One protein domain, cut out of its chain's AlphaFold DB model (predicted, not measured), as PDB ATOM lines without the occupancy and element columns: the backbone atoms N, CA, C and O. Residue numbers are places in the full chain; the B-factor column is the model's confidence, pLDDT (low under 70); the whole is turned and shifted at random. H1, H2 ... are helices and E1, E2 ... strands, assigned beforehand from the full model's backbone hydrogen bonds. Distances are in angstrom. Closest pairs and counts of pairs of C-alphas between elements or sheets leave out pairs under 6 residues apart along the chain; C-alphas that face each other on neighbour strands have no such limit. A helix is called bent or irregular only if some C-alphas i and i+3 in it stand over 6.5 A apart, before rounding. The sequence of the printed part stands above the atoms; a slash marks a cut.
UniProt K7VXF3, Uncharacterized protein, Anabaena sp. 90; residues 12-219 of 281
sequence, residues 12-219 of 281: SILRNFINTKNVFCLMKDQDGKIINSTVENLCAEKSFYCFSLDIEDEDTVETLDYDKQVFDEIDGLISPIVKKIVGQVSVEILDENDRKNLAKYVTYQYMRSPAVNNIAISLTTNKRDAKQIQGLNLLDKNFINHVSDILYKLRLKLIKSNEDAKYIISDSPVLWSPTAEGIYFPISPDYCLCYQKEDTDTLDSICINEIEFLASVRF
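What this domain is: This is residues 12 to 219 of the 281 residues of an uncharacterized protein of Anabaena sp. 90 (UniProt K7VXF3). A small antiparallel sheet, ordered E5, E7, E6, has H3 across one face and H7 across the other; H2 and H6 cross H3, and the crossed pair H4 and H5 lies beyond H3's last residues. Two thin hairpins reach away from this body: E3 and E4 at one end of the longest axis, E1 and E2 on another side. The printed part has 208 residues with seven named helices and seven named strands, in the order E1 E2 H1 E3 E4 H2 H3 H4 H5 H6 E5 E6 E7 H7; the class is mixed. The whole is compact, with a radius of gyration of the C-alphas of 17.7 A and spans of 57 by 44 by 32 A.

How they stand to each other: In the largest sheet, E7, residues 191 to 196, is the inner strand between E5, residues 155 to 160, and E6, residues 183 to 186. N 157 and O 194 are 2.8 A apart; across the hairpin E6 and E7, N 185 and O 193 are 2.8 A apart. H3, residues 96 to 111, runs across the strands at a height over the sheet of 10.4 A. H7, residues 205 to 216, is on the opposite face, also across the strands at 10.4 A. H6, residues 141 to 153, touches H3 at a steep tilt of 63 degrees, with C-alphas 104 and 148 closest at 4.8 A. H2, residues 66 to 88, touches H3 with residues 74 to 81 alone, closest at C-alphas 81 and 98, 6.4 A. H5, residues 127 to 139, touches H4, residues 114 to 123, with C-alphas 130 and 120 closest at 4.9 A. In the hairpin of E3, residues 50 to 54, and E4, residues 61 to 65, N 53 and O 62 are 2.9 A apart. In that of E1, residues 24 to 26, and E2, residues 35 to 37, N 24 and O 37 are 2.8 A apart. H1, residues 39 to 42, touches no helix. In H3, H4, H5, H6 and H7 every O i to N i+4 pair is within hydrogen-bond range; in H2, 15 of 19 are; H1 is too short for one.

Where its parts are: E1 begins at C-alpha 24, (202.892, 141.631, 181.682), and H7 ends at C-alpha 216, (209.390, 131.608, 170.075). H2 measures 31.4 A, with a kink of 39 degrees near residue 73; it is only just irregular, C-alphas 69 and 72 being 6.9 A apart. H3 measures 22.6 A, H5 18.7 A, H6 18.1 A and E5 16.0 A.

The domain as a whole: The C-alphas of Asp 57 and Glu 163 are the two farthest apart, 57.9 A. The printed part has no cut. The link from E5 to E6 is long, 22 residues, and its residues 175 to 176 pair antiparallel with residues 183 to 184 of E6. The mean pLDDT of the printed part is 78.9; 49 residues are under 70, among them 22 to 35 and 41 to 62.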
ATOM      1  N   SER A  12     212.000 149.504 175.265       81.31
ATOM      2  CA  SER A  12     211.164 150.524 174.619       81.31
ATOM      3  C   SER A  12     209.897 149.931 173.992       81.31
ATOM      4  O   SER A  12     208.828 150.518 174.132       81.31
ATOM      5  N   ILE A  13     210.009 148.743 173.392       86.69
ATOM      6  CA  ILE A  13     208.912 148.027 172.736       86.69
ATOM      7  C   ILE A  13     208.039 147.337 173.766       86.69
ATOM      8  O   ILE A  13     206.824 147.516 173.774       86.69
ATOM      9  N   LEU A  14     208.663 146.614 174.696       83.12
ATOM     10  CA  LEU A  14     207.970 145.896 175.761       83.12
ATOM     11  C   LEU A  14     207.025 146.807 176.555       83.12
ATOM     12  O   LEU A  14     205.903 146.416 176.868       83.12
ATOM     13  N   ARG A  15     207.411 148.057 176.818       85.00
ATOM     14  CA  ARG A  15     206.554 149.032 177.516       85.00
ATOM     15  C   ARG A  15     205.196 149.282 176.855       85.00
ATOM     16  O   ARG A  15     204.305 149.764 177.540       85.00
ATOM     17  N   ASN A  16     205.016 148.960 175.577       88.19
ATOM     18  CA  ASN A  16     203.729 149.105 174.896       88.19
ATOM     19  C   ASN A  16     202.794 147.900 175.103       88.19
ATOM     20  O   ASN A  16     201.630 147.967 174.725       88.19
ATOM     21  N   PHE A  17     203.289 146.813 175.700       85.38
ATOM     22  CA  PHE A  17     202.565 145.561 175.945       85.38
ATOM     23  C   PHE A  17     202.213 145.350 177.428       85.38
ATOM     24  O   PHE A  17     201.681 144.305 177.805       85.38
ATOM     25  N   ILE A  18     202.492 146.335 178.288       82.50
ATOM     26  CA  ILE A  18     202.122 146.285 179.706       82.50
ATOM     27  C   ILE A  18     200.662 146.684 179.908       82.50
ATOM     28  O   ILE A  18     200.139 147.570 179.235       82.50
ATOM     29  N   ASN A  19     200.004 146.067 180.889       77.75
ATOM     30  CA  ASN A  19     198.681 146.511 181.317       77.75
ATOM     31  C   ASN A  19     198.757 147.765 182.214       77.75
ATOM     32  O   ASN A  19     199.830 148.216 182.614       77.75
ATOM     33  N   THR A  20     197.595 148.292 182.610       73.56
ATOM     34  CA  THR A  20     197.461 149.483 183.478       73.56
ATOM     35  C   THR A  20     198.100 149.346 184.863       73.56
ATOM     36  O   THR A  20     198.264 150.342 185.563       73.56
ATOM     37  N   LYS A  21     198.474 148.130 185.274       71.81
ATOM     38  CA  LYS A  21     199.183 147.848 186.528       71.81
ATOM     39  C   LYS A  21     200.698 147.715 186.328       71.81
ATOM     40  O   LYS A  21     201.378 147.296 187.259       71.81
ATOM     41  N   ASN A  22     201.223 148.047 185.144       66.69
ATOM     42  CA  ASN A  22     202.612 147.814 184.729       66.69
ATOM     43  C   ASN A  22     203.028 146.331 184.783       66.69
ATOM     44  O   ASN A  22     204.194 146.006 185.010       66.69
ATOM     45  N   VAL A  23     202.070 145.421 184.589       61.72
ATOM     46  CA  VAL A  23     202.296 143.973 184.610       61.72
ATOM     47  C   VAL A  23     202.140 143.413 183.198       61.72
ATOM     48  O   VAL A  23     201.187 143.741 182.491       61.72
ATOM     49  N   PHE A  24     203.059 142.533 182.813       65.06
ATOM     50  CA  PHE A  24     202.892 141.631 181.682       65.06
ATOM     51  C   PHE A  24     202.164 140.372 182.105       65.06
ATOM     52  O   PHE A  24     202.497 139.771 183.130       65.06
ATOM     53  N   CYS A  25     201.256 139.925 181.247       55.66
ATOM     54  CA  CYS A  25     200.844 138.534 181.238       55.66
ATOM     55  C   CYS A  25     201.901 137.763 180.434       55.66
ATOM     56  O   CYS A  25     201.899 137.816 179.206       55.66
ATOM     57  N   LEU A  26     202.840 137.101 181.114       60.50
ATOM     58  CA  LEU A  26     203.669 136.096 180.458       60.50
ATOM     59  C   LEU A  26     202.773 134.917 180.121       60.50
ATOM     60  O   LEU A  26     201.995 134.426 180.949       60.50
ATOM     61  N   MET A  27     202.918 134.464 178.887       57.47
ATOM     62  CA  MET A  27     202.298 133.246 178.433       57.47
ATOM     63  C   MET A  27     202.646 132.059 179.320       57.47
ATOM     64  O   MET A  27     203.691 132.012 179.971       57.47
ATOM     65  N   LYS A  28     201.692 131.130 179.317       51.31
ATOM     66  CA  LYS A  28     201.707 129.835 179.977       51.31
ATOM     67  C   LYS A  28     203.116 129.243 180.044       51.31
ATOM     68  O   LYS A  28     203.760 129.075 179.010       51.31
ATOM     69  N   ASP A  29     203.569 128.900 181.246       58.19
ATOM     70  CA  ASP A  29     204.720 128.010 181.385       58.19
ATOM     71  C   ASP A  29     204.426 126.629 180.765       58.19
ATOM     72  O   ASP A  29     203.350 126.383 180.212       58.19
ATOM     73  N   GLN A  30     205.390 125.709 180.849       52.72
ATOM     74  CA  GLN A  30     205.245 124.351 180.307       52.72
ATOM     75  C   GLN A  30     204.014 123.607 180.863       52.72
ATOM     76  O   GLN A  30     203.503 122.710 180.197       52.72
ATOM     77  N   ASP A  31     203.507 124.025 182.027       60.69
ATOM     78  CA  ASP A  31     202.357 123.439 182.717       60.69
ATOM     79  C   ASP A  31     201.055 124.224 182.480       60.69
ATOM     80  O   ASP A  31     200.015 123.939 183.080       60.69
ATOM     81  N   GLY A  32     201.071 125.228 181.603       57.66
ATOM     82  CA  GLY A  32     199.878 125.997 181.287       57.66
ATOM     83  C   GLY A  32     199.589 127.152 182.251       57.66
ATOM     84  O   GLY A  32     198.510 127.748 182.162       57.66
ATOM     85  N   LYS A  33     200.497 127.471 183.181       62.53
ATOM     86  CA  LYS A  33     200.267 128.475 184.224       62.53
ATOM     87  C   LYS A  33     200.646 129.869 183.748       62.53
ATOM     88  O   LYS A  33     201.743 130.106 183.256       62.53
ATOM     89  N   ILE A  34     199.739 130.817 183.964       66.00
ATOM     90  CA  ILE A  34     199.990 132.236 183.702       66.00
ATOM     91  C   ILE A  34     201.024 132.752 184.704       66.00
ATOM     92  O   ILE A  34     200.826 132.661 185.921       66.00
ATOM     93  N   ILE A  35     202.107 133.327 184.188       67.56
ATOM     94  CA  ILE A  35     203.107 134.017 184.996       67.56
ATOM     95  C   ILE A  35     202.862 135.518 184.843       67.56
ATOM     96  O   ILE A  35     202.654 136.027 183.749       67.56
ATOM     97  N   ASN A  36     202.868 136.251 185.952       71.31
ATOM     98  CA  ASN A  36     202.841 137.709 185.921       71.31
ATOM     99  C   ASN A  36     204.249 138.221 186.219       71.31
ATOM    100  O   ASN A  36     204.864 137.776 187.190       71.31
ATOM    101  N   SER A  37     204.753 139.146 185.406       71.50
ATOM    102  CA  SER A  37     206.069 139.757 185.612       71.50
ATOM    103  C   SER A  37     206.063 141.232 185.215       71.50
ATOM    104  O   SER A  37     205.141 141.705 184.554       71.50
ATOM    105  N   THR A  38     207.081 141.976 185.638       72.50
ATOM    106  CA  THR A  38     207.278 143.381 185.248       72.50
ATOM    107  C   THR A  38     208.337 143.480 184.149       72.50
ATOM    108  O   THR A  38     209.132 142.553 183.972       72.50
ATOM    109  N   VAL A  39     208.387 144.606 183.422       72.38
ATOM    110  CA  VAL A  39     209.401 144.854 182.371       72.38
ATOM    111  C   VAL A  39     210.813 144.628 182.921       72.38
ATOM    112  O   VAL A  39     211.653 144.002 182.276       72.38
ATOM    113  N   GLU A  40     211.066 145.116 184.135       70.06
ATOM    114  CA  GLU A  40     212.367 145.082 184.805       70.06
ATOM    115  C   GLU A  40     212.817 143.658 185.131       70.06
ATOM    116  O   GLU A  40     214.014 143.386 185.133       70.06
ATOM    117  N   ASN A  41     211.862 142.764 185.397       65.75
ATOM    118  CA  ASN A  41     212.116 141.372 185.757       65.75
ATOM    119  C   ASN A  41     212.144 140.432 184.540       65.75
ATOM    120  O   ASN A  41     212.660 139.326 184.652       65.75
ATOM    121  N   LEU A  42     211.584 140.856 183.402       64.38
ATOM    122  CA  LEU A  42     211.587 140.119 182.133       64.38
ATOM    123  C   LEU A  42     212.843 140.374 181.306       64.38
ATOM    124  O   LEU A  42     213.431 139.458 180.735       64.38
ATOM    125  N   CYS A  43     213.258 141.634 181.248       57.34
ATOM    126  CA  CYS A  43     214.440 142.033 180.503       57.34
ATOM    127  C   CYS A  43     215.682 141.789 181.363       57.34
ATOM    128  O   CYS A  43     216.064 142.651 182.160       57.34
ATOM    129  N   ALA A  44     216.334 140.649 181.189       49.28
ATOM    130  CA  ALA A  44     217.667 140.393 181.724       49.28
ATOM    131  C   ALA A  44     218.515 139.796 180.593       49.28
ATOM    132  O   ALA A  44     217.998 138.986 179.835       49.28
ATOM    133  N   GLU A  45     219.763 140.188 180.350       44.06
ATOM    134  CA  GLU A  45     220.855 140.693 181.196       44.06
ATOM    135  C   GLU A  45     221.467 141.971 180.578       44.06
ATOM    136  O   GLU A  45     221.368 142.177 179.375       44.06
ATOM    137  N   LYS A  46     222.146 142.827 181.363       49.66
ATOM    138  CA  LYS A  46     223.162 143.707 180.750       49.66
ATOM    139  C   LYS A  46     224.205 142.790 180.113       49.66
ATOM    140  O   LYS A  46     224.642 141.870 180.801       49.66
ATOM    141  N   SER A  47     224.629 143.072 178.883       53.47
ATOM    142  CA  SER A  47     225.657 142.283 178.200       53.47
ATOM    143  C   SER A  47     225.185 140.878 177.804       53.47
ATOM    144  O   SER A  47     225.965 139.931 177.851       53.47
ATOM    145  N   PHE A  48     223.915 140.714 177.413       54.25
ATOM    146  CA  PHE A  48     223.422 139.420 176.925       54.25
ATOM    147  C   PHE A  48     224.163 138.992 175.654       54.25
ATOM    148  O   PHE A  48     224.506 137.822 175.480       54.25
ATOM    149  N   TYR A  49     224.487 139.962 174.803       59.38
ATOM    150  CA  TYR A  49     225.356 139.747 173.656       59.38
ATOM    151  C   TYR A  49     226.793 140.167 173.954       59.38
ATOM    152  O   TYR A  49     227.403 140.889 173.169       59.38
ATOM    153  N   CYS A  50     227.316 139.721 175.099       64.62
ATOM    154  CA  CYS A  50     228.752 139.672 175.319       64.62
ATOM    155  C   CYS A  50     229.320 138.451 174.605       64.62
ATOM    156  O   CYS A  50     228.968 137.318 174.945       64.62
ATOM    157  N   PHE A  51     230.219 138.647 173.653       67.62
ATOM    158  CA  PHE A  51     230.958 137.535 173.072       67.62
ATOM    159  C   PHE A  51     232.413 137.913 172.853       67.62
ATOM    160  O   PHE A  51     232.769 139.068 172.629       67.62
ATOM    161  N   SER A  52     233.237 136.888 172.996       67.94
ATOM    162  CA  SER A  52     234.677 136.933 172.856       67.94
ATOM    163  C   SER A  52     235.030 136.676 171.396       67.94
ATOM    164  O   SER A  52     234.766 135.582 170.880       67.94
ATOM    165  N   LEU A  53     235.580 137.689 170.731       66.75
ATOM    166  CA  LEU A  53     236.251 137.512 169.454       66.75
ATOM    167  C   LEU A  53     237.677 137.040 169.724       66.75
ATOM    168  O   LEU A  53     238.419 137.695 170.455       66.75
ATOM    169  N   ASP A  54     238.026 135.901 169.132       64.25
ATOM    170  CA  ASP A  54     239.420 135.495 169.003       64.25
ATOM    171  C   ASP A  54     239.937 136.240 167.765       64.25
ATOM    172  O   ASP A  54     239.479 135.977 166.652       64.25
ATOM    173  N   ILE A  55     240.805 137.231 167.960       65.44
ATOM    174  CA  ILE A  55     241.442 137.957 166.861       65.44
ATOM    175  C   ILE A  55     242.720 137.183 166.536       65.44
ATOM    176  O   ILE A  55     243.595 137.078 167.384       65.44
ATOM    177  N   GLU A  56     242.807 136.600 165.336       55.88
ATOM    178  CA  GLU A  56     243.837 135.605 164.966       55.88
ATOM    179  C   GLU A  56     245.299 136.083 165.113       55.88
ATOM    180  O   GLU A  56     246.199 135.245 165.131       55.88
ATOM    181  N   ASP A  57     245.542 137.387 165.277       56.88
ATOM    182  CA  ASP A  57     246.884 137.985 165.303       56.88
ATOM    183  C   ASP A  57     247.359 138.494 166.676       56.88
ATOM    184  O   ASP A  57     248.520 138.881 166.818       56.88
ATOM    185  N   GLU A  58     246.521 138.471 167.713       52.88
ATOM    186  CA  GLU A  58     246.931 138.864 169.062       52.88
ATOM    187  C   GLU A  58     246.275 137.922 170.079       52.88
ATOM    188  O   GLU A  58     245.100 137.600 169.941       52.88
ATOM    189  N   ASP A  59     246.970 137.510 171.147       57.44
ATOM    190  CA  ASP A  59     246.397 136.757 172.293       57.44
ATOM    191  C   ASP A  59     245.311 137.565 173.069       57.44
ATOM    192  O   ASP A  59     245.059 137.365 174.262       57.44
ATOM    193  N   THR A  60     244.675 138.528 172.407       52.25
ATOM    194  CA  THR A  60     243.704 139.479 172.913       52.25
ATOM    195  C   THR A  60     242.299 138.980 172.594       52.25
ATOM    196  O   THR A  60     241.856 138.955 171.447       52.25
ATOM    197  N   VAL A  61     241.557 138.619 173.639       62.03
ATOM    198  CA  VAL A  61     240.124 138.341 173.536       62.03
ATOM    199  C   VAL A  61     239.365 139.659 173.659       62.03
ATOM    200  O   VAL A  61     239.189 140.174 174.769       62.03
ATOM    201  N   GLU A  62     238.895 140.218 172.544       68.12
ATOM    202  CA  GLU A  62     238.000 141.374 172.605       68.12
ATOM    203  C   GLU A  62     236.603 140.908 173.018       68.12
ATOM    204  O   GLU A  62     236.020 139.996 172.428       68.12
ATOM    205  N   THR A  63     236.064 141.518 174.074       70.56
ATOM    206  CA  THR A  63     234.696 141.264 174.520       70.56
ATOM    207  C   THR A  63     233.793 142.367 173.996       70.56
ATOM    208  O   THR A  63     233.858 143.508 174.455       70.56
ATOM    209  N   LEU A  64     232.929 142.017 173.054       70.62
ATOM    210  CA  LEU A  64     231.969 142.937 172.458       70.62
ATOM    211  C   LEU A  64     230.622 142.818 173.148       70.62
ATOM    212  O   LEU A  64     230.138 141.707 173.312       70.62
ATOM    213  N   ASP A  65     230.016 143.952 173.507       75.88
ATOM    214  CA  ASP A  65     228.706 144.045 174.160       75.88
ATOM    215  C   ASP A  65     227.756 144.882 173.293       75.88
ATOM    216  O   ASP A  65     227.744 146.115 173.375       75.88
ATOM    217  N   TYR A  66     226.962 144.220 172.445       73.31
ATOM    218  CA  TYR A  66     226.048 144.920 171.529       73.31
ATOM    219  C   TYR A  66     224.989 145.744 172.232       73.31
ATOM    220  O   TYR A  66     224.546 146.753 171.676       73.31
ATOM    221  N   ASP A  67     224.555 145.311 173.417       70.88
ATOM    222  CA  ASP A  67     223.490 146.003 174.131       70.88
ATOM    223  C   ASP A  67     223.934 147.441 174.413       70.88
ATOM    224  O   ASP A  67     223.206 148.384 174.115       70.88
ATOM    225  N   LYS A  68     225.187 147.607 174.857       73.25
ATOM    226  CA  LYS A  68     225.779 148.928 175.100       73.25
ATOM    227  C   LYS A  68     226.217 149.651 173.834       73.25
ATOM    228  O   LYS A  68     226.053 150.862 173.739       73.25
ATOM    229  N   GLN A  69     226.851 148.944 172.900       75.06
ATOM    230  CA  GLN A  69     227.510 149.592 171.760       75.06
ATOM    231  C   GLN A  69     226.537 150.004 170.650       75.06
ATOM    232  O   GLN A  69     226.836 150.924 169.894       75.06
ATOM    233  N   VAL A  70     225.401 149.313 170.528       77.94
ATOM    234  CA  VAL A  70     224.456 149.498 169.418       77.94
ATOM    235  C   VAL A  70     223.043 149.742 169.933       77.94
ATOM    236  O   VAL A  70     222.393 150.704 169.519       77.94
ATOM    237  N   PHE A  71     222.544 148.882 170.827       77.94
ATOM    238  CA  PHE A  71     221.125 148.919 171.178       77.94
ATOM    239  C   PHE A  71     220.743 150.085 172.091       77.94
ATOM    240  O   PHE A  71     219.665 150.635 171.903       77.94
ATOM    241  N   ASP A  72     221.602 150.510 173.017       79.62
ATOM    242  CA  ASP A  72     221.302 151.631 173.919       79.62
ATOM    243  C   ASP A  72     220.995 152.934 173.154       79.62
ATOM    244  O   ASP A  72     220.027 153.631 173.470       79.62
ATOM    245  N   GLU A  73     221.772 153.248 172.110       84.06
ATOM    246  CA  GLU A  73     221.546 154.433 171.274       84.06
ATOM    247  C   GLU A  73     220.243 154.301 170.475       84.06
ATOM    248  O   GLU A  73     219.362 155.165 170.540       84.06
ATOM    249  N   ILE A  74     220.086 153.193 169.746       85.94
ATOM    250  CA  ILE A  74     218.961 153.028 168.826       85.94
ATOM    251  C   ILE A  74     217.623 152.825 169.557       85.94
ATOM    252  O   ILE A  74     216.584 153.265 169.065       85.94
ATOM    253  N   ASP A  75     217.626 152.230 170.755       84.12
ATOM    254  CA  ASP A  75     216.426 152.081 171.591       84.12
ATOM    255  C   ASP A  75     215.955 153.433 172.154       84.12
ATOM    256  O   ASP A  75     214.753 153.685 172.289       84.12
ATOM    257  N   GLY A  76     216.897 154.343 172.425       87.00
ATOM    258  CA  GLY A  76     216.598 155.732 172.770       87.00
ATOM    259  C   GLY A  76     215.898 156.476 171.631       87.00
ATOM    260  O   GLY A  76     214.914 157.180 171.869       87.00
ATOM    261  N   LEU A  77     216.363 156.269 170.394       91.19
ATOM    262  CA  LEU A  77     215.802 156.887 169.188       91.19
ATOM    263  C   LEU A  77     214.420 156.333 168.819       91.19
ATOM    264  O   LEU A  77     213.549 157.088 168.390       91.19
ATOM    265  N   ILE A  78     214.189 155.030 169.001       94.00
ATOM    266  CA  ILE A  78     212.959 154.386 168.523       94.00
ATOM    267  C   ILE A  78     211.743 154.630 169.417       94.00
ATOM    268  O   ILE A  78     210.609 154.695 168.942       94.00
ATOM    269  N   SER A  79     211.965 154.765 170.724       91.81
ATOM    270  CA  SER A  79     210.913 154.947 171.725       91.81
ATOM    271  C   SER A  79     209.949 156.101 171.391       91.81
ATOM    272  O   SER A  79     208.734 155.873 171.390       91.81
ATOM    273  N   PRO A  80     210.416 157.329 171.068       95.38
ATOM    274  CA  PRO A  80     209.520 158.406 170.652       95.38
ATOM    275  C   PRO A  80     208.810 158.113 169.325       95.38
ATOM    276  O   PRO A  80     207.632 158.447 169.204       95.38
ATOM    277  N   ILE A  81     209.471 157.449 168.369       97.12
ATOM    278  CA  ILE A  81     208.887 157.091 167.068       97.12
ATOM    279  C   ILE A  81     207.703 156.136 167.256       97.12
ATOM    280  O   ILE A  81     206.601 156.411 166.787       97.12
ATOM    281  N   VAL A  82     207.885 155.051 168.010       95.88
ATOM    282  CA  VAL A  82     206.814 154.072 168.260       95.88
ATOM    283  C   VAL A  82     205.652 154.710 169.020       95.88
ATOM    284  O   VAL A  82     204.496 154.505 168.655       95.88
ATOM    285  N   LYS A  83     205.928 155.557 170.019       94.81
ATOM    286  CA  LYS A  83     204.877 156.313 170.722       94.81
ATOM    287  C   LYS A  83     204.099 157.236 169.788       94.81
ATOM    288  O   LYS A  83     202.883 157.338 169.921       94.81
ATOM    289  N   LYS A  84     204.786 157.900 168.853       96.38
ATOM    290  CA  LYS A  84     204.174 158.768 167.840       96.38
ATOM    291  C   LYS A  84     203.225 157.965 166.945       96.38
ATOM    292  O   LYS A  84     202.087 158.388 166.769       96.38
ATOM    293  N   ILE A  85     203.658 156.789 166.475       97.69
ATOM    294  CA  ILE A  85     202.850 155.881 165.641       97.69
ATOM    295  C   ILE A  85     201.623 155.379 166.400       97.69
ATOM    296  O   ILE A  85     200.508 155.513 165.907       97.69
ATOM    297  N   VAL A  86     201.807 154.824 167.601       95.44
ATOM    298  CA  VAL A  86     200.708 154.251 168.398       95.44
ATOM    299  C   VAL A  86     199.725 155.336 168.841       95.44
ATOM    300  O   VAL A  86     198.517 155.125 168.786       95.44
ATOM    301  N   GLY A  87     200.220 156.506 169.250       95.75
ATOM    302  CA  GLY A  87     199.384 157.612 169.717       95.75
ATOM    303  C   GLY A  87     198.560 158.273 168.611       95.75
ATOM    304  O   GLY A  87     197.441 158.705 168.868       95.75
ATOM    305  N   GLN A  88     199.093 158.341 167.386       97.25
ATOM    306  CA  GLN A  88     198.394 158.924 166.231       97.25
ATOM    307  C   GLN A  88     197.750 157.874 165.318       97.25
ATOM    308  O   GLN A  88     197.075 158.235 164.359       97.25
ATOM    309  N   VAL A  89     197.949 156.587 165.612       97.12
ATOM    310  CA  VAL A  89     197.445 155.442 164.841       97.12
ATOM    311  C   VAL A  89     197.804 155.561 163.353       97.12
ATOM    312  O   VAL A  89     196.988 155.332 162.465       97.12
ATOM    313  N   SER A  90     199.036 155.981 163.062       97.50
ATOM    314  CA  SER A  90     199.481 156.224 161.689       97.50
ATOM    315  C   SER A  90     200.998 156.150 161.555       97.50
ATOM    316  O   SER A  90     201.732 156.535 162.462       97.50
ATOM    317  N   VAL A  91     201.462 155.681 160.399       97.50
ATOM    318  CA  VAL A  91     202.875 155.735 159.981       97.50
ATOM    319  C   VAL A  91     203.163 156.925 159.060       97.50
ATOM    320  O   VAL A  91     204.321 157.290 158.891       97.50
ATOM    321  N   GLU A  92     202.130 157.595 158.541       97.38
ATOM    322  CA  GLU A  92     202.266 158.771 157.660       97.38
ATOM    323  C   GLU A  92     202.782 160.011 158.403       97.38
ATOM    324  O   GLU A  92     203.176 161.003 157.799       97.38
ATOM    325  N   ILE A  93     202.781 159.966 159.738       97.31
ATOM    326  CA  ILE A  93     203.287 161.047 160.586       97.31
ATOM    327  C   ILE A  93     204.815 161.035 160.712       97.31
ATOM    328  O   ILE A  93     205.380 161.948 161.319       97.31
ATOM    329  N   LEU A  94     205.480 159.989 160.216       97.88
ATOM    330  CA  LEU A  94     206.928 159.845 160.289       97.88
ATOM    331  C   LEU A  94     207.577 160.724 159.228       97.88
ATOM    332  O   LEU A  94     207.221 160.659 158.054       97.88
ATOM    333  N   ASP A  95     208.556 161.518 159.647       97.56
ATOM    334  CA  ASP A  95     209.434 162.166 158.685       97.56
ATOM    335  C   ASP A  95     210.453 161.161 158.116       97.56
ATOM    336  O   ASP A  95     210.511 159.983 158.490       97.56
ATOM    337  N   GLU A  96     211.259 161.624 157.163       97.12
ATOM    338  CA  GLU A  96     212.262 160.789 156.508       97.12
ATOM    339  C   GLU A  96     213.263 160.184 157.505       97.12
ATOM    340  O   GLU A  96     213.660 159.024 157.365       97.12
ATOM    341  N   ASN A  97     213.656 160.954 158.519       97.38
ATOM    342  CA  ASN A  97     214.632 160.536 159.513       97.38
ATOM    343  C   ASN A  97     214.030 159.507 160.480       97.38
ATOM    344  O   ASN A  97     214.648 158.472 160.730       97.38
ATOM    345  N   ASP A  98     212.807 159.740 160.959       97.56
ATOM    346  CA  ASP A  98     212.029 158.785 161.747       97.56
ATOM    347  C   ASP A  98     211.913 157.442 161.006       97.56
ATOM    348  O   ASP A  98     212.200 156.383 161.569       97.56
ATOM    349  N   ARG A  99     211.552 157.470 159.715       97.56
ATOM    350  CA  ARG A  99     211.381 156.254 158.907       97.56
ATOM    351  C   ARG A  99     212.700 155.505 158.686       97.56
ATOM    352  O   ARG A  99     212.713 154.279 158.783       97.56
ATOM    353  N   LYS A 100     213.813 156.208 158.438       97.00
ATOM    354  CA  LYS A 100     215.152 155.589 158.326       97.00
ATOM    355  C   LYS A 100     215.583 154.932 159.635       97.00
ATOM    356  O   LYS A 100     216.023 153.783 159.630       97.00
ATOM    357  N   ASN A 101     215.413 155.629 160.758       96.38
ATOM    358  CA  ASN A 101     215.753 155.095 162.077       96.38
ATOM    359  C   ASN A 101     214.892 153.880 162.434       96.38
ATOM    360  O   ASN A 101     215.405 152.906 162.982       96.38
ATOM    361  N   LEU A 102     213.609 153.898 162.066       97.12
ATOM    362  CA  LEU A 102     212.711 152.767 162.259       97.12
ATOM    363  C   LEU A 102     213.116 151.547 161.420       97.12
ATOM    364  O   LEU A 102     213.227 150.457 161.976       97.12
ATOM    365  N   ALA A 103     213.423 151.715 160.131       96.50
ATOM    366  CA  ALA A 103     213.904 150.619 159.282       96.50
ATOM    367  C   ALA A 103     215.223 150.018 159.803       96.50
ATOM    368  O   ALA A 103     215.383 148.794 159.873       96.50
ATOM    369  N   LYS A 104     216.145 150.878 160.251       95.31
ATOM    370  CA  LYS A 104     217.408 150.453 160.864       95.31
ATOM    371  C   LYS A 104     217.197 149.683 162.157       95.31
ATOM    372  O   LYS A 104     217.821 148.646 162.375       95.31
ATOM    373  N   TYR A 105     216.279 150.148 162.994       94.00
ATOM    374  CA  TYR A 105     215.926 149.455 164.221       94.00
ATOM    375  C   TYR A 105     215.352 148.065 163.953       94.00
ATOM    376  O   TYR A 105     215.819 147.094 164.543       94.00
ATOM    377  N   VAL A 106     214.391 147.954 163.032       94.06
ATOM    378  CA  VAL A 106     213.787 146.669 162.647       94.06
ATOM    379  C   VAL A 106     214.840 145.708 162.105       94.06
ATOM    380  O   VAL A 106     214.852 144.542 162.491       94.06
ATOM    381  N   THR A 107     215.782 146.209 161.306       92.44
ATOM    382  CA  THR A 107     216.918 145.422 160.809       92.44
ATOM    383  C   THR A 107     217.750 144.852 161.958       92.44
ATOM    384  O   THR A 107     217.964 143.643 162.020       92.44
ATOM    385  N   TYR A 108     218.166 145.680 162.920       90.50
ATOM    386  CA  TYR A 108     218.914 145.197 164.085       90.50
ATOM    387  C   TYR A 108     218.119 144.196 164.938       90.50
ATOM    388  O   TYR A 108     218.685 143.212 165.417       90.50
ATOM    389  N   GLN A 109     216.816 144.428 165.133       87.88
ATOM    390  CA  GLN A 109     215.946 143.512 165.877       87.88
ATOM    391  C   GLN A 109     215.780 142.161 165.177       87.88
ATOM    392  O   GLN A 109     215.773 141.127 165.840       87.88
ATOM    393  N   TYR A 110     215.689 142.154 163.850       87.25
ATOM    394  CA  TYR A 110     215.635 140.918 163.082       87.25
ATOM    395  C   TYR A 110     216.967 140.161 163.149       87.25
ATOM    396  O   TYR A 110     217.003 138.986 163.520       87.25
ATOM    397  N   MET A 111     218.076 140.854 162.868       84.12
ATOM    398  CA  MET A 111     219.414 140.258 162.775       84.12
ATOM    399  C   MET A 111     219.898 139.629 164.083       84.12
ATOM    400  O   MET A 111     220.679 138.678 164.051       84.12
ATOM    401  N   ARG A 112     219.429 140.120 165.236       80.75
ATOM    402  CA  ARG A 112     219.784 139.566 166.554       80.75
ATOM    403  C   ARG A 112     218.927 138.372 166.986       80.75
ATOM    404  O   ARG A 112     219.207 137.772 168.022       80.75
ATOM    405  N   SER A 113     217.871 138.045 166.239       78.12
ATOM    406  CA  SER A 113     216.948 136.974 166.614       78.12
ATOM    407  C   SER A 113     217.630 135.595 166.590       78.12
ATOM    408  O   SER A 113     218.569 135.361 165.815       78.12
ATOM    409  N   PRO A 114     217.149 134.630 167.397       73.75
ATOM    410  CA  PRO A 114     217.592 133.242 167.309       73.75
ATOM    411  C   PRO A 114     217.403 132.630 165.916       73.75
ATOM    412  O   PRO A 114     218.189 131.768 165.531       73.75
ATOM    413  N   ALA A 115     216.396 133.074 165.155       72.25
ATOM    414  CA  ALA A 115     216.141 132.595 163.799       72.25
ATOM    415  C   ALA A 115     217.341 132.853 162.874       72.25
ATOM    416  O   ALA A 115     217.833 131.926 162.234       72.25
ATOM    417  N   VAL A 116     217.887 134.073 162.885       74.38
ATOM    418  CA  VAL A 116     219.073 134.427 162.087       74.38
ATOM    419  C   VAL A 116     220.314 133.664 162.554       74.38
ATOM    420  O   VAL A 116     221.080 133.162 161.732       74.38
ATOM    421  N   ASN A 117     220.485 133.483 163.866       75.81
ATOM    422  CA  ASN A 117     221.564 132.643 164.391       75.81
ATOM    423  C   ASN A 117     221.436 131.180 163.933       75.81
ATOM    424  O   ASN A 117     222.439 130.530 163.659       75.81
ATOM    425  N   ASN A 118     220.218 130.642 163.845       71.25
ATOM    426  CA  ASN A 118     219.994 129.277 163.373       71.25
ATOM    427  C   ASN A 118     220.309 129.133 161.879       71.25
ATOM    428  O   ASN A 118     220.861 128.105 161.492       71.25
ATOM    429  N   ILE A 119     220.037 130.163 161.068       68.56
ATOM    430  CA  ILE A 119     220.500 130.214 159.674       68.56
ATOM    431  C   ILE A 119     222.031 130.145 159.647       68.56
ATOM    432  O   ILE A 119     222.583 129.268 158.989       68.56
ATOM    433  N   ALA A 120     222.722 130.979 160.432       69.06
ATOM    434  CA  ALA A 120     224.181 130.927 160.531       69.06
ATOM    435  C   ALA A 120     224.687 129.537 160.965       69.06
ATOM    436  O   ALA A 120     225.590 129.005 160.336       69.06
ATOM    437  N   ILE A 121     224.063 128.901 161.967       72.00
ATOM    438  CA  ILE A 121     224.404 127.531 162.395       72.00
ATOM    439  C   ILE A 121     224.216 126.523 161.262       72.00
ATOM    440  O   ILE A 121     224.992 125.582 161.169       72.00
ATOM    441  N   SER A 122     223.195 126.678 160.418       70.38
ATOM    442  CA  SER A 122     222.978 125.759 159.294       70.38
ATOM    443  C   SER A 122     224.024 125.910 158.185       70.38
ATOM    444  O   SER A 122     224.261 124.962 157.440       70.38
ATOM    445  N   LEU A 123     224.662 127.081 158.100       70.25
ATOM    446  CA  LEU A 123     225.701 127.402 157.122       70.25
ATOM    447  C   LEU A 123     227.122 127.150 157.649       70.25
ATOM    448  O   LEU A 123     228.071 127.175 156.868       70.25
ATOM    449  N   THR A 124     227.294 126.900 158.951       72.38
ATOM    450  CA  THR A 124     228.596 126.610 159.561       72.38
ATOM    451  C   THR A 124     228.656 125.201 160.140       72.38
ATOM    452  O   THR A 124     227.663 124.603 160.542       72.38
ATOM    453  N   THR A 125     229.863 124.650 160.250       76.12
ATOM    454  CA  THR A 125     230.086 123.355 160.912       76.12
ATOM    455  C   THR A 125     230.185 123.479 162.439       76.12
ATOM    456  O   THR A 125     230.082 122.478 163.149       76.12
ATOM    457  N   ASN A 126     230.348 124.699 162.967       77.38
ATOM    458  CA  ASN A 126     230.563 124.981 164.385       77.38
ATOM    459  C   ASN A 126     229.636 126.101 164.897       77.38
ATOM    460  O   ASN A 126     229.540 127.190 164.329       77.38
ATOM    461  N   LYS A 127     228.977 125.845 166.037       72.75
ATOM    462  CA  LYS A 127     228.073 126.797 166.709       72.75
ATOM    463  C   LYS A 127     228.782 128.045 167.235       72.75
ATOM    464  O   LYS A 127     228.128 129.073 167.398       72.75
ATOM    465  N   ARG A 128     230.076 127.952 167.566       73.94
ATOM    466  CA  ARG A 128     230.874 129.109 167.999       73.94
ATOM    467  C   ARG A 128     231.012 130.103 166.846       73.94
ATOM    468  O   ARG A 128     230.687 131.273 167.023       73.94
ATOM    469  N   ASP A 129     231.361 129.592 165.674       77.31
ATOM    470  CA  ASP A 129     231.559 130.368 164.451       77.31
ATOM    471  C   ASP A 129     230.250 131.036 164.018       77.31
ATOM    472  O   ASP A 129     230.245 132.212 163.682       77.31
ATOM    473  N   ALA A 130     229.108 130.346 164.135       75.69
ATOM    474  CA  ALA A 130     227.799 130.932 163.829       75.69
ATOM    475  C   ALA A 130     227.490 132.184 164.671       75.69
ATOM    476  O   ALA A 130     227.035 133.196 164.137       75.69
ATOM    477  N   LYS A 131     227.779 132.136 165.979       74.75
ATOM    478  CA  LYS A 131     227.601 133.290 166.873       74.75
ATOM    479  C   LYS A 131     228.572 134.419 166.549       74.75
ATOM    480  O   LYS A 131     228.182 135.580 166.608       74.75
ATOM    481  N   GLN A 132     229.819 134.086 166.218       77.75
ATOM    482  CA  GLN A 132     230.813 135.077 165.810       77.75
ATOM    483  C   GLN A 132     230.408 135.752 164.498       77.75
ATOM    484  O   GLN A 132     230.413 136.973 164.442       77.75
ATOM    485  N   ILE A 133     229.959 135.000 163.490       79.25
ATOM    486  CA  ILE A 133     229.461 135.539 162.216       79.25
ATOM    487  C   ILE A 133     228.248 136.441 162.436       79.25
ATOM    488  O   ILE A 133     228.223 137.564 161.936       79.25
ATOM    489  N   GLN A 134     227.251 135.986 163.204       81.44
ATOM    490  CA  GLN A 134     226.091 136.819 163.533       81.44
ATOM    491  C   GLN A 134     226.535 138.119 164.210       81.44
ATOM    492  O   GLN A 134     226.051 139.195 163.861       81.44
ATOM    493  N   GLY A 135     227.478 138.021 165.146       78.81
ATOM    494  CA  GLY A 135     228.071 139.179 165.784       78.81
ATOM    495  C   GLY A 135     228.748 140.123 164.780       78.81
ATOM    496  O   GLY A 135     228.411 141.307 164.699       78.81
ATOM    497  N   LEU A 136     229.682 139.624 163.980       79.25
ATOM    498  CA  LEU A 136     230.398 140.435 162.995       79.25
ATOM    499  C   LEU A 136     229.426 141.151 162.043       79.25
ATOM    500  O   LEU A 136     229.568 142.352 161.825       79.25
ATOM    501  N   ASN A 137     228.362 140.475 161.600       82.50
ATOM    502  CA  ASN A 137     227.309 141.082 160.780       82.50
ATOM    503  C   ASN A 137     226.544 142.203 161.508       82.50
ATOM    504  O   ASN A 137     226.166 143.194 160.891       82.50
ATOM    505  N   LEU A 138     226.312 142.073 162.818       82.38
ATOM    506  CA  LEU A 138     225.699 143.131 163.630       82.38
ATOM    507  C   LEU A 138     226.624 144.347 163.816       82.38
ATOM    508  O   LEU A 138     226.129 145.456 164.026       82.38
ATOM    509  N   LEU A 139     227.949 144.165 163.747       82.56
ATOM    510  CA  LEU A 139     228.919 145.267 163.800       82.56
ATOM    511  C   LEU A 139     229.168 145.924 162.445       82.56
ATOM    512  O   LEU A 139     229.555 147.096 162.402       82.56
ATOM    513  N   ASP A 140     228.949 145.202 161.351       85.25
ATOM    514  CA  ASP A 140     229.119 145.746 160.015       85.25
ATOM    515  C   ASP A 140     228.024 146.781 159.710       85.25
ATOM    516  O   ASP A 140     226.914 146.489 159.260       85.25
ATOM    517  N   LYS A 141     228.361 148.052 159.949       88.44
ATOM    518  CA  LYS A 141     227.475 149.190 159.683       88.44
ATOM    519  C   LYS A 141     227.087 149.288 158.210       88.44
ATOM    520  O   LYS A 141     225.984 149.752 157.934       88.44
ATOM    521  N   ASN A 142     227.956 148.889 157.282       86.50
ATOM    522  CA  ASN A 142     227.641 148.941 155.856       86.50
ATOM    523  C   ASN A 142     226.596 147.885 155.517       86.50
ATOM    524  O   ASN A 142     225.602 148.213 154.872       86.50
ATOM    525  N   PHE A 143     226.775 146.662 156.021       85.12
ATOM    526  CA  PHE A 143     225.789 145.595 155.887       85.12
ATOM    527  C   PHE A 143     224.436 146.000 156.484       85.12
ATOM    528  O   PHE A 143     223.414 145.947 155.800       85.12
ATOM    529  N   ILE A 144     224.421 146.491 157.728       88.69
ATOM    530  CA  ILE A 144     223.176 146.919 158.375       88.69
ATOM    531  C   ILE A 144     222.512 148.058 157.606       88.69
ATOM    532  O   ILE A 144     221.306 147.999 157.373       88.69
ATOM    533  N   ASN A 145     223.261 149.086 157.201       89.12
ATOM    534  CA  ASN A 145     222.695 150.192 156.433       89.12
ATOM    535  C   ASN A 145     222.126 149.690 155.096       89.12
ATOM    536  O   ASN A 145     221.029 150.093 154.734       89.12
ATOM    537  N   HIS A 146     222.797 148.752 154.420       87.00
ATOM    538  CA  HIS A 146     222.303 148.166 153.177       87.00
ATOM    539  C   HIS A 146     220.957 147.446 153.360       87.00
ATOM    540  O   HIS A 146     220.006 147.725 152.631       87.00
ATOM    541  N   VAL A 147     220.838 146.568 154.362       86.19
ATOM    542  CA  VAL A 147     219.570 145.874 154.663       86.19
ATOM    543  C   VAL A 147     218.489 146.868 155.103       86.19
ATOM    544  O   VAL A 147     217.338 146.771 154.680       86.19
ATOM    545  N   SER A 148     218.867 147.876 155.888       92.38
ATOM    546  CA  SER A 148     217.955 148.939 156.327       92.38
ATOM    547  C   SER A 148     217.427 149.761 155.152       92.38
ATOM    548  O   SER A 148     216.248 150.101 155.139       92.38
ATOM    549  N   ASP A 149     218.265 150.051 154.154       88.56
ATOM    550  CA  ASP A 149     217.876 150.768 152.938       88.56
ATOM    551  C   ASP A 149     216.902 149.946 152.087       88.56
ATOM    552  O   ASP A 149     215.992 150.510 151.476       88.56
ATOM    553  N   ILE A 150     217.057 148.617 152.062       88.31
ATOM    554  CA  ILE A 150     216.085 147.711 151.435       88.31
ATOM    555  C   ILE A 150     214.744 147.820 152.165       88.31
ATOM    556  O   ILE A 150     213.737 148.125 151.528       88.31
ATOM    557  N   LEU A 151     214.725 147.658 153.495       91.38
ATOM    558  CA  LEU A 151     213.500 147.799 154.294       91.38
ATOM    559  C   LEU A 151     212.858 149.181 154.132       91.38
ATOM    560  O   LEU A 151     211.642 149.287 154.025       91.38
ATOM    561  N   TYR A 152     213.660 150.243 154.095       93.94
ATOM    562  CA  TYR A 152     213.179 151.614 153.952       93.94
ATOM    563  C   TYR A 152     212.410 151.830 152.640       93.94
ATOM    564  O   TYR A 152     211.413 152.558 152.628       93.94
ATOM    565  N   LYS A 153     212.851 151.180 151.555       91.81
ATOM    566  CA  LYS A 153     212.192 151.225 150.240       91.81
ATOM    567  C   LYS A 153     210.879 150.447 150.204       91.81
ATOM    568  O   LYS A 153     210.039 150.744 149.359       91.81
ATOM    569  N   LEU A 154     210.682 149.489 151.110       92.00
ATOM    570  CA  LEU A 154     209.410 148.787 151.228       92.00
ATOM    571  C   LEU A 154     208.316 149.730 151.735       92.00
ATOM    572  O   LEU A 154     208.559 150.716 152.446       92.00
ATOM    573  N   ARG A 155     207.075 149.402 151.382       93.56
ATOM    574  CA  ARG A 155     205.905 150.103 151.890       93.56
ATOM    575  C   ARG A 155     205.712 149.731 153.354       93.56
ATOM    576  O   ARG A 155     205.502 148.565 153.679       93.56
ATOM    577  N   LEU A 156     205.752 150.744 154.213       96.25
ATOM    578  CA  LEU A 156     205.448 150.610 155.631       96.25
ATOM    579  C   LEU A 156     203.939 150.766 155.847       96.25
ATOM    580  O   LEU A 156     203.348 151.756 155.423       96.25
ATOM    581  N   LYS A 157     203.321 149.798 156.521       95.81
ATOM    582  CA  LYS A 157     201.911 149.817 156.924       95.81
ATOM    583  C   LYS A 157     201.785 149.652 158.436       95.81
ATOM    584  O   LYS A 157     202.623 149.014 159.072       95.81
ATOM    585  N   LEU A 158     200.696 150.185 158.985       96.94
ATOM    586  CA  LEU A 158     200.247 149.904 160.347       96.94
ATOM    587  C   LEU A 158     199.033 148.978 160.282       96.94
ATOM    588  O   LEU A 158     197.989 149.363 159.758       96.94
ATOM    589  N   ILE A 159     199.168 147.769 160.812       95.69
ATOM    590  CA  ILE A 159     198.097 146.775 160.852       95.69
ATOM    591  C   ILE A 159     197.469 146.805 162.239       95.69
ATOM    592  O   ILE A 159     198.162 146.650 163.247       95.69
ATOM    593  N   LYS A 160     196.149 146.977 162.294       96.38
ATOM    594  CA  LYS A 160     195.379 146.871 163.534       96.38
ATOM    595  C   LYS A 160     195.058 145.405 163.829       96.38
ATOM    596  O   LYS A 160     194.731 144.653 162.918       96.38
ATOM    597  N   SER A 161     195.147 145.011 165.092       91.81
ATOM    598  CA  SER A 161     194.722 143.686 165.550       91.81
ATOM    599  C   SER A 161     193.211 143.482 165.421       91.81
ATOM    600  O   SER A 161     192.424 144.430 165.534       91.81
ATOM    601  N   ASN A 162     192.810 142.222 165.273       84.44
ATOM    602  CA  ASN A 162     191.426 141.798 165.461       84.44
ATOM    603  C   ASN A 162     191.012 142.001 166.934       84.44
ATOM    604  O   ASN A 162     191.844 141.906 167.841       84.44
ATOM    605  N   GLU A 163     189.726 142.270 167.192       84.75
ATOM    606  CA  GLU A 163     189.225 142.554 168.550       84.75
ATOM    607  C   GLU A 163     189.542 141.424 169.538       84.75
ATOM    608  O   GLU A 163     190.042 141.692 170.632       84.75
ATOM    609  N   ASP A 164     189.363 140.178 169.093       82.56
ATOM    610  CA  ASP A 164     189.550 138.969 169.900       82.56
ATOM    611  C   ASP A 164     190.962 138.364 169.806       82.56
ATOM    612  O   ASP A 164     191.259 137.369 170.465       82.56
ATOM    613  N   ALA A 165     191.854 138.949 168.998       77.75
ATOM    614  CA  ALA A 165     193.203 138.429 168.785       77.75
ATOM    615  C   ALA A 165     194.227 139.566 168.781       77.75
ATOM    616  O   ALA A 165     194.709 139.994 167.734       77.75
ATOM    617  N   LYS A 166     194.559 140.064 169.974       86.38
ATOM    618  CA  LYS A 166     195.622 141.057 170.164       86.38
ATOM    619  C   LYS A 166     196.986 140.479 169.820       86.38
ATOM    620  O   LYS A 166     197.224 139.294 170.045       86.38
ATOM    621  N   TYR A 167     197.874 141.318 169.300       87.12
ATOM    622  CA  TYR A 167     199.244 140.915 169.025       87.12
ATOM    623  C   TYR A 167     199.965 140.521 170.311       87.12
ATOM    624  O   TYR A 167     199.827 141.173 171.351       87.12
ATOM    625  N   ILE A 168     200.764 139.468 170.214       83.56
ATOM    626  CA  ILE A 168     201.742 139.084 171.229       83.56
ATOM    627  C   ILE A 168     203.148 139.427 170.734       83.56
ATOM    628  O   ILE A 168     203.339 139.760 169.568       83.56
ATOM    629  N   ILE A 169     204.128 139.368 171.631       83.00
ATOM    630  CA  ILE A 169     205.534 139.563 171.282       83.00
ATOM    631  C   ILE A 169     206.379 138.494 171.968       83.00
ATOM    632  O   ILE A 169     206.148 138.183 173.141       83.00
ATOM    633  N   SER A 170     207.337 137.926 171.239       77.94
ATOM    634  CA  SER A 170     208.232 136.882 171.738       77.94
ATOM    635  C   SER A 170     209.709 137.256 171.601       77.94
ATOM    636  O   SER A 170     210.060 138.388 171.285       77.94
ATOM    637  N   ASP A 171     210.593 136.279 171.807       73.69
ATOM    638  CA  ASP A 171     212.039 136.392 171.607       73.69
ATOM    639  C   ASP A 171     212.468 136.614 170.145       73.69
ATOM    640  O   ASP A 171     213.653 136.775 169.856       73.69
ATOM    641  N   SER A 172     211.526 136.643 169.206       78.94
ATOM    642  CA  SER A 172     211.764 137.082 167.831       78.94
ATOM    643  C   SER A 172     210.806 138.225 167.494       78.94
ATOM    644  O   SER A 172     209.868 138.014 166.742       78.94
ATOM    645  N   PRO A 173     211.022 139.440 168.036       84.50
ATOM    646  CA  PRO A 173     210.048 140.528 167.927       84.50
ATOM    647  C   PRO A 173     209.833 141.006 166.489       84.50
ATOM    648  O   PRO A 173     208.837 141.655 166.202       84.50
ATOM    649  N   VAL A 174     210.780 140.731 165.590       90.12
ATOM    650  CA  VAL A 174     210.619 140.974 164.160       90.12
ATOM    651  C   VAL A 174     210.513 139.632 163.464       90.12
ATOM    652  O   VAL A 174     211.460 138.843 163.455       90.12
ATOM    653  N   LEU A 175     209.354 139.406 162.867       85.88
ATOM    654  CA  LEU A 175     209.015 138.198 162.146       85.88
ATOM    655  C   LEU A 175     209.177 138.439 160.657       85.88
ATOM    656  O   LEU A 175     208.702 139.436 160.115       85.88
ATOM    657  N   TRP A 176     209.790 137.489 159.974       79.25
ATOM    658  CA  TRP A 176     209.777 137.464 158.523       79.25
ATOM    659  C   TRP A 176     208.800 136.382 158.080       79.25
ATOM    660  O   TRP A 176     208.946 135.222 158.464       79.25
ATOM    661  N   SER A 177     207.797 136.762 157.280       71.62
ATOM    662  CA  SER A 177     206.949 135.771 156.623       71.62
ATOM    663  C   SER A 177     207.764 134.875 155.681       71.62
ATOM    664  O   SER A 177     208.378 135.385 154.740       71.62
ATOM    665  N   PRO A 178     207.723 133.543 155.846       57.06
ATOM    666  CA  PRO A 178     208.416 132.615 154.955       57.06
ATOM    667  C   PRO A 178     207.887 132.654 153.511       57.06
ATOM    668  O   PRO A 178     208.591 132.232 152.600       57.06
ATOM    669  N   THR A 179     206.692 133.215 153.274       56.72
ATOM    670  CA  THR A 179     206.163 133.488 151.923       56.72
ATOM    671  C   THR A 179     206.831 134.692 151.242       56.72
ATOM    672  O   THR A 179     206.473 135.043 150.122       56.72
ATOM    673  N   ALA A 180     207.783 135.352 151.915       56.00
ATOM    674  CA  ALA A 180     208.430 136.599 151.499       56.00
ATOM    675  C   ALA A 180     207.469 137.788 151.290       56.00
ATOM    676  O   ALA A 180     207.855 138.814 150.738       56.00
ATOM    677  N   GLU A 181     206.227 137.693 151.772       68.62
ATOM    678  CA  GLU A 181     205.209 138.734 151.574       68.62
ATOM    679  C   GLU A 181     205.390 139.951 152.490       68.62
ATOM    680  O   GLU A 181     204.819 141.006 152.216       68.62
ATOM    681  N   GLY A 182     206.205 139.839 153.544       83.19
ATOM    682  CA  GLY A 182     206.568 140.982 154.370       83.19
ATOM    683  C   GLY A 182     207.310 140.655 155.664       83.19
ATOM    684  O   GLY A 182     207.463 139.496 156.064       83.19
ATOM    685  N   ILE A 183     207.753 141.725 156.320       90.62
ATOM    686  CA  ILE A 183     208.356 141.727 157.653       90.62
ATOM    687  C   ILE A 183     207.355 142.352 158.616       90.62
ATOM    688  O   ILE A 183     206.903 143.476 158.397       90.62
ATOM    689  N   TYR A 184     207.036 141.631 159.682       93.25
ATOM    690  CA  TYR A 184     206.057 142.008 160.689       93.25
ATOM    691  C   TYR A 184     206.759 142.325 161.999       93.25
ATOM    692  O   TYR A 184     207.656 141.607 162.432       93.25
ATOM    693  N   PHE A 185     206.345 143.409 162.635       94.94
ATOM    694  CA  PHE A 185     206.886 143.829 163.912       94.94
ATOM    695  C   PHE A 185     205.757 144.305 164.829       94.94
ATOM    696  O   PHE A 185     205.330 145.462 164.734       94.94
ATOM    697  N   PRO A 186     205.256 143.434 165.722       94.19
ATOM    698  CA  PRO A 186     204.336 143.827 166.778       94.19
ATOM    699  C   PRO A 186     204.941 144.934 167.651       94.19
ATOM    700  O   PRO A 186     205.955 144.738 168.318       94.19
ATOM    701  N   ILE A 187     204.313 146.111 167.663       94.69
ATOM    702  CA  ILE A 187     204.779 147.264 168.454       94.69
ATOM    703  C   ILE A 187     203.865 147.586 169.635       94.69
ATOM    704  O   ILE A 187     204.284 148.305 170.542       94.69
ATOM    705  N   SER A 188     202.641 147.057 169.637       93.38
ATOM    706  CA  SER A 188     201.719 147.021 170.773       93.38
ATOM    707  C   SER A 188     200.708 145.874 170.589       93.38
ATOM    708  O   SER A 188     200.609 145.330 169.487       93.38
ATOM    709  N   PRO A 189     199.893 145.534 171.606       91.00
ATOM    710  CA  PRO A 189     198.818 144.549 171.457       91.00
ATOM    711  C   PRO A 189     197.821 144.901 170.347       91.00
ATOM    712  O   PRO A 189     197.181 144.024 169.772       91.00
ATOM    713  N   ASP A 190     197.686 146.190 170.041       94.88
ATOM    714  CA  ASP A 190     196.735 146.676 169.052       94.88
ATOM    715  C   ASP A 190     197.335 146.845 167.660       94.88
ATOM    716  O   ASP A 190     196.574 146.827 166.694       94.88
ATOM    717  N   TYR A 191     198.658 147.001 167.549       96.94
ATOM    718  CA  TYR A 191     199.299 147.422 166.310       96.94
ATOM    719  C   TYR A 191     200.580 146.651 165.985       96.94
ATOM    720  O   TYR A 191     201.468 146.472 166.820       96.94
ATOM    721  N   CYS A 192     200.699 146.294 164.711       96.19
ATOM    722  CA  CYS A 192     201.878 145.685 164.116       96.19
ATOM    723  C   CYS A 192     202.345 146.537 162.933       96.19
ATOM    724  O   CYS A 192     201.533 147.000 162.128       96.19
ATOM    725  N   LEU A 193     203.650 146.772 162.837       96.94
ATOM    726  CA  LEU A 193     204.256 147.353 161.645       96.94
ATOM    727  C   LEU A 193     204.467 146.258 160.609       96.94
ATOM    728  O   LEU A 193     204.905 145.163 160.948       96.94
ATOM    729  N   CYS A 194     204.207 146.573 159.346       95.56
ATOM    730  CA  CYS A 194     204.449 145.664 158.237       95.56
ATOM    731  C   CYS A 194     205.250 146.365 157.143       95.56
ATOM    732  O   CYS A 194     204.853 147.435 156.679       95.56
ATOM    733  N   TYR A 195     206.365 145.759 156.742       94.25
ATOM    734  CA  TYR A 195     207.147 146.153 155.574       94.25
ATOM    735  C   TYR A 195     206.903 145.146 154.468       94.25
ATOM    736  O   TYR A 195     207.202 143.966 154.636       94.25
ATOM    737  N   GLN A 196     206.392 145.604 153.336       91.38
ATOM    738  CA  GLN A 196     206.062 144.734 152.214       91.38
ATOM    739  C   GLN A 196     206.171 145.475 150.885       91.38
ATOM    740  O   GLN A 196     206.268 146.706 150.842       91.38
ATOM    741  N   LYS A 197     206.119 144.724 149.786       83.12
ATOM    742  CA  LYS A 197     205.918 145.310 148.460       83.12
ATOM    743  C   LYS A 197     204.505 145.890 148.334       83.12
ATOM    744  O   LYS A 197     203.603 145.585 149.124       83.12
ATOM    745  N   GLU A 198     204.323 146.782 147.367       77.69
ATOM    746  CA  GLU A 198     203.002 147.332 147.063       77.69
ATOM    747  C   GLU A 198     202.032 146.213 146.630       77.69
ATOM    748  O   GLU A 198     202.446 145.194 146.085       77.69
ATOM    749  N   ASP A 199     200.750 146.392 146.956       71.12
ATOM    750  CA  ASP A 199     199.618 145.532 146.569       71.12
ATOM    751  C   ASP A 199     199.568 144.074 147.069       71.12
ATOM    752  O   ASP A 199     198.713 143.312 146.622       71.12
ATOM    753  N   THR A 200     200.377 143.684 148.062       74.44
ATOM    754  CA  THR A 200     200.183 142.394 148.755       74.44
ATOM    755  C   THR A 200     199.187 142.489 149.916       74.44
ATOM    756  O   THR A 200     199.133 143.498 150.641       74.44
ATOM    757  N   ASP A 201     198.406 141.421 150.095       80.00
ATOM    758  CA  ASP A 201     197.543 141.225 151.261       80.00
ATOM    759  C   ASP A 201     198.413 141.122 152.525       80.00
ATOM    760  O   ASP A 201     199.429 140.427 152.542       80.00
ATOM    761  N   THR A 202     198.025 141.818 153.592       84.69
ATOM    762  CA  THR A 202     198.684 141.699 154.899       84.69
ATOM    763  C   THR A 202     198.101 140.524 155.671       84.69
ATOM    764  O   THR A 202     196.880 140.363 155.695       84.69
ATOM    765  N   LEU A 203     198.944 139.777 156.385       81.75
ATOM    766  CA  LEU A 203     198.468 138.806 157.370       81.75
ATOM    767  C   LEU A 203     197.705 139.507 158.503       81.75
ATOM    768  O   LEU A 203     198.039 140.630 158.894       81.75
ATOM    769  N   ASP A 204     196.685 138.837 159.036       81.38
ATOM    770  CA  ASP A 204     195.961 139.318 160.208       81.38
ATOM    771  C   ASP A 204     196.686 138.959 161.515       81.38
ATOM    772  O   ASP A 204     197.713 138.270 161.533       81.38
ATOM    773  N   SER A 205     196.155 139.433 162.642       80.25
ATOM    774  CA  SER A 205     196.788 139.203 163.938       80.25
ATOM    775  C   SER A 205     196.743 137.754 164.419       80.25
ATOM    776  O   SER A 205     197.591 137.375 165.223       80.25
ATOM    777  N   ILE A 206     195.818 136.925 163.924       72.69
ATOM    778  CA  ILE A 206     195.774 135.495 164.258       72.69
ATOM    779  C   ILE A 206     196.962 134.800 163.592       72.69
ATOM    780  O   ILE A 206     197.734 134.122 164.271       72.69
ATOM    781  N   CYS A 207     197.152 135.030 162.291       76.94
ATOM    782  CA  CYS A 207     198.273 134.479 161.534       76.94
ATOM    783  C   CYS A 207     199.625 134.961 162.075       76.94
ATOM    784  O   CYS A 207     200.537 134.158 162.261       76.94
ATOM    785  N   ILE A 208     199.760 136.257 162.367       80.00
ATOM    786  CA  ILE A 208     201.011 136.823 162.893       80.00
ATOM    787  C   ILE A 208     201.340 136.240 164.274       80.00
ATOM    788  O   ILE A 208     202.491 135.894 164.529       80.00
ATOM    789  N   ASN A 209     200.345 136.076 165.149       73.88
ATOM    790  CA  ASN A 209     200.560 135.449 166.452       73.88
ATOM    791  C   ASN A 209     200.993 133.984 166.324       73.88
ATOM    792  O   ASN A 209     201.857 133.548 167.078       73.88
ATOM    793  N   GLU A 210     200.438 133.227 165.375       71.19
ATOM    794  CA  GLU A 210     200.881 131.853 165.113       71.19
ATOM    795  C   GLU A 210     202.358 131.819 164.690       71.19
ATOM    796  O   GLU A 210     203.129 130.999 165.188       71.19
ATOM    797  N   ILE A 211     202.797 132.762 163.847       72.00
ATOM    798  CA  ILE A 211     204.214 132.896 163.478       72.00
ATOM    799  C   ILE A 211     205.074 133.232 164.708       72.00
ATOM    800  O   ILE A 211     206.125 132.617 164.888       72.00
ATOM    801  N   GLU A 212     204.632 134.147 165.579       70.56
ATOM    802  CA  GLU A 212     205.310 134.446 166.855       70.56
ATOM    803  C   GLU A 212     205.466 133.177 167.705       70.56
ATOM    804  O   GLU A 212     206.545 132.893 168.228       70.56
ATOM    805  N   PHE A 213     204.411 132.365 167.814       63.69
ATOM    806  CA  PHE A 213     204.472 131.096 168.534       63.69
ATOM    807  C   PHE A 213     205.503 130.152 167.939       63.69
ATOM    808  O   PHE A 213     206.359 129.650 168.670       63.69
ATOM    809  N   LEU A 214     205.456 129.946 166.626       62.38
ATOM    810  CA  LEU A 214     206.388 129.069 165.927       62.38
ATOM    811  C   LEU A 214     207.840 129.551 166.080       62.38
ATOM    812  O   LEU A 214     208.727 128.732 166.317       62.38
ATOM    813  N   ALA A 215     208.078 130.864 166.037       61.84
ATOM    814  CA  ALA A 215     209.404 131.460 166.200       61.84
ATOM    815  C   ALA A 215     209.930 131.409 167.650       61.84
ATOM    816  O   ALA A 215     211.136 131.268 167.869       61.84
ATOM    817  N   SER A 216     209.042 131.518 168.646       50.75
ATOM    818  CA  SER A 216     209.390 131.608 170.075       50.75
ATOM    819  C   SER A 216     209.771 130.278 170.731       50.75
ATOM    820  O   SER A 216     210.509 130.243 171.720       50.75
ATOM    821  N   VAL A 217     209.274 129.152 170.214       45.78
ATOM    822  CA  VAL A 217     209.491 127.855 170.854       45.78
ATOM    823  C   VAL A 217     210.885 127.333 170.490       45.78
ATOM    824  O   VAL A 217     211.250 127.202 169.326       45.78
ATOM    825  N   ARG A 218     211.660 126.929 171.507       42.19
ATOM    826  CA  ARG A 218     212.971 126.238 171.424       42.19
ATOM    827  C   ARG A 218     212.989 124.900 170.643       42.19
ATOM    828  O   ARG A 218     213.923 124.119 170.791       42.19
ATOM    829  N   PHE A 219     212.003 124.637 169.793       40.69
ATOM    830  CA  PHE A 219     211.832 123.437 168.974       40.69
ATOM    831  C   PHE A 219     211.843 123.764 167.473       40.69
ATOM    832  O   PHE A 219     211.063 123.222 166.695       40.69
TER     833      PHE A 219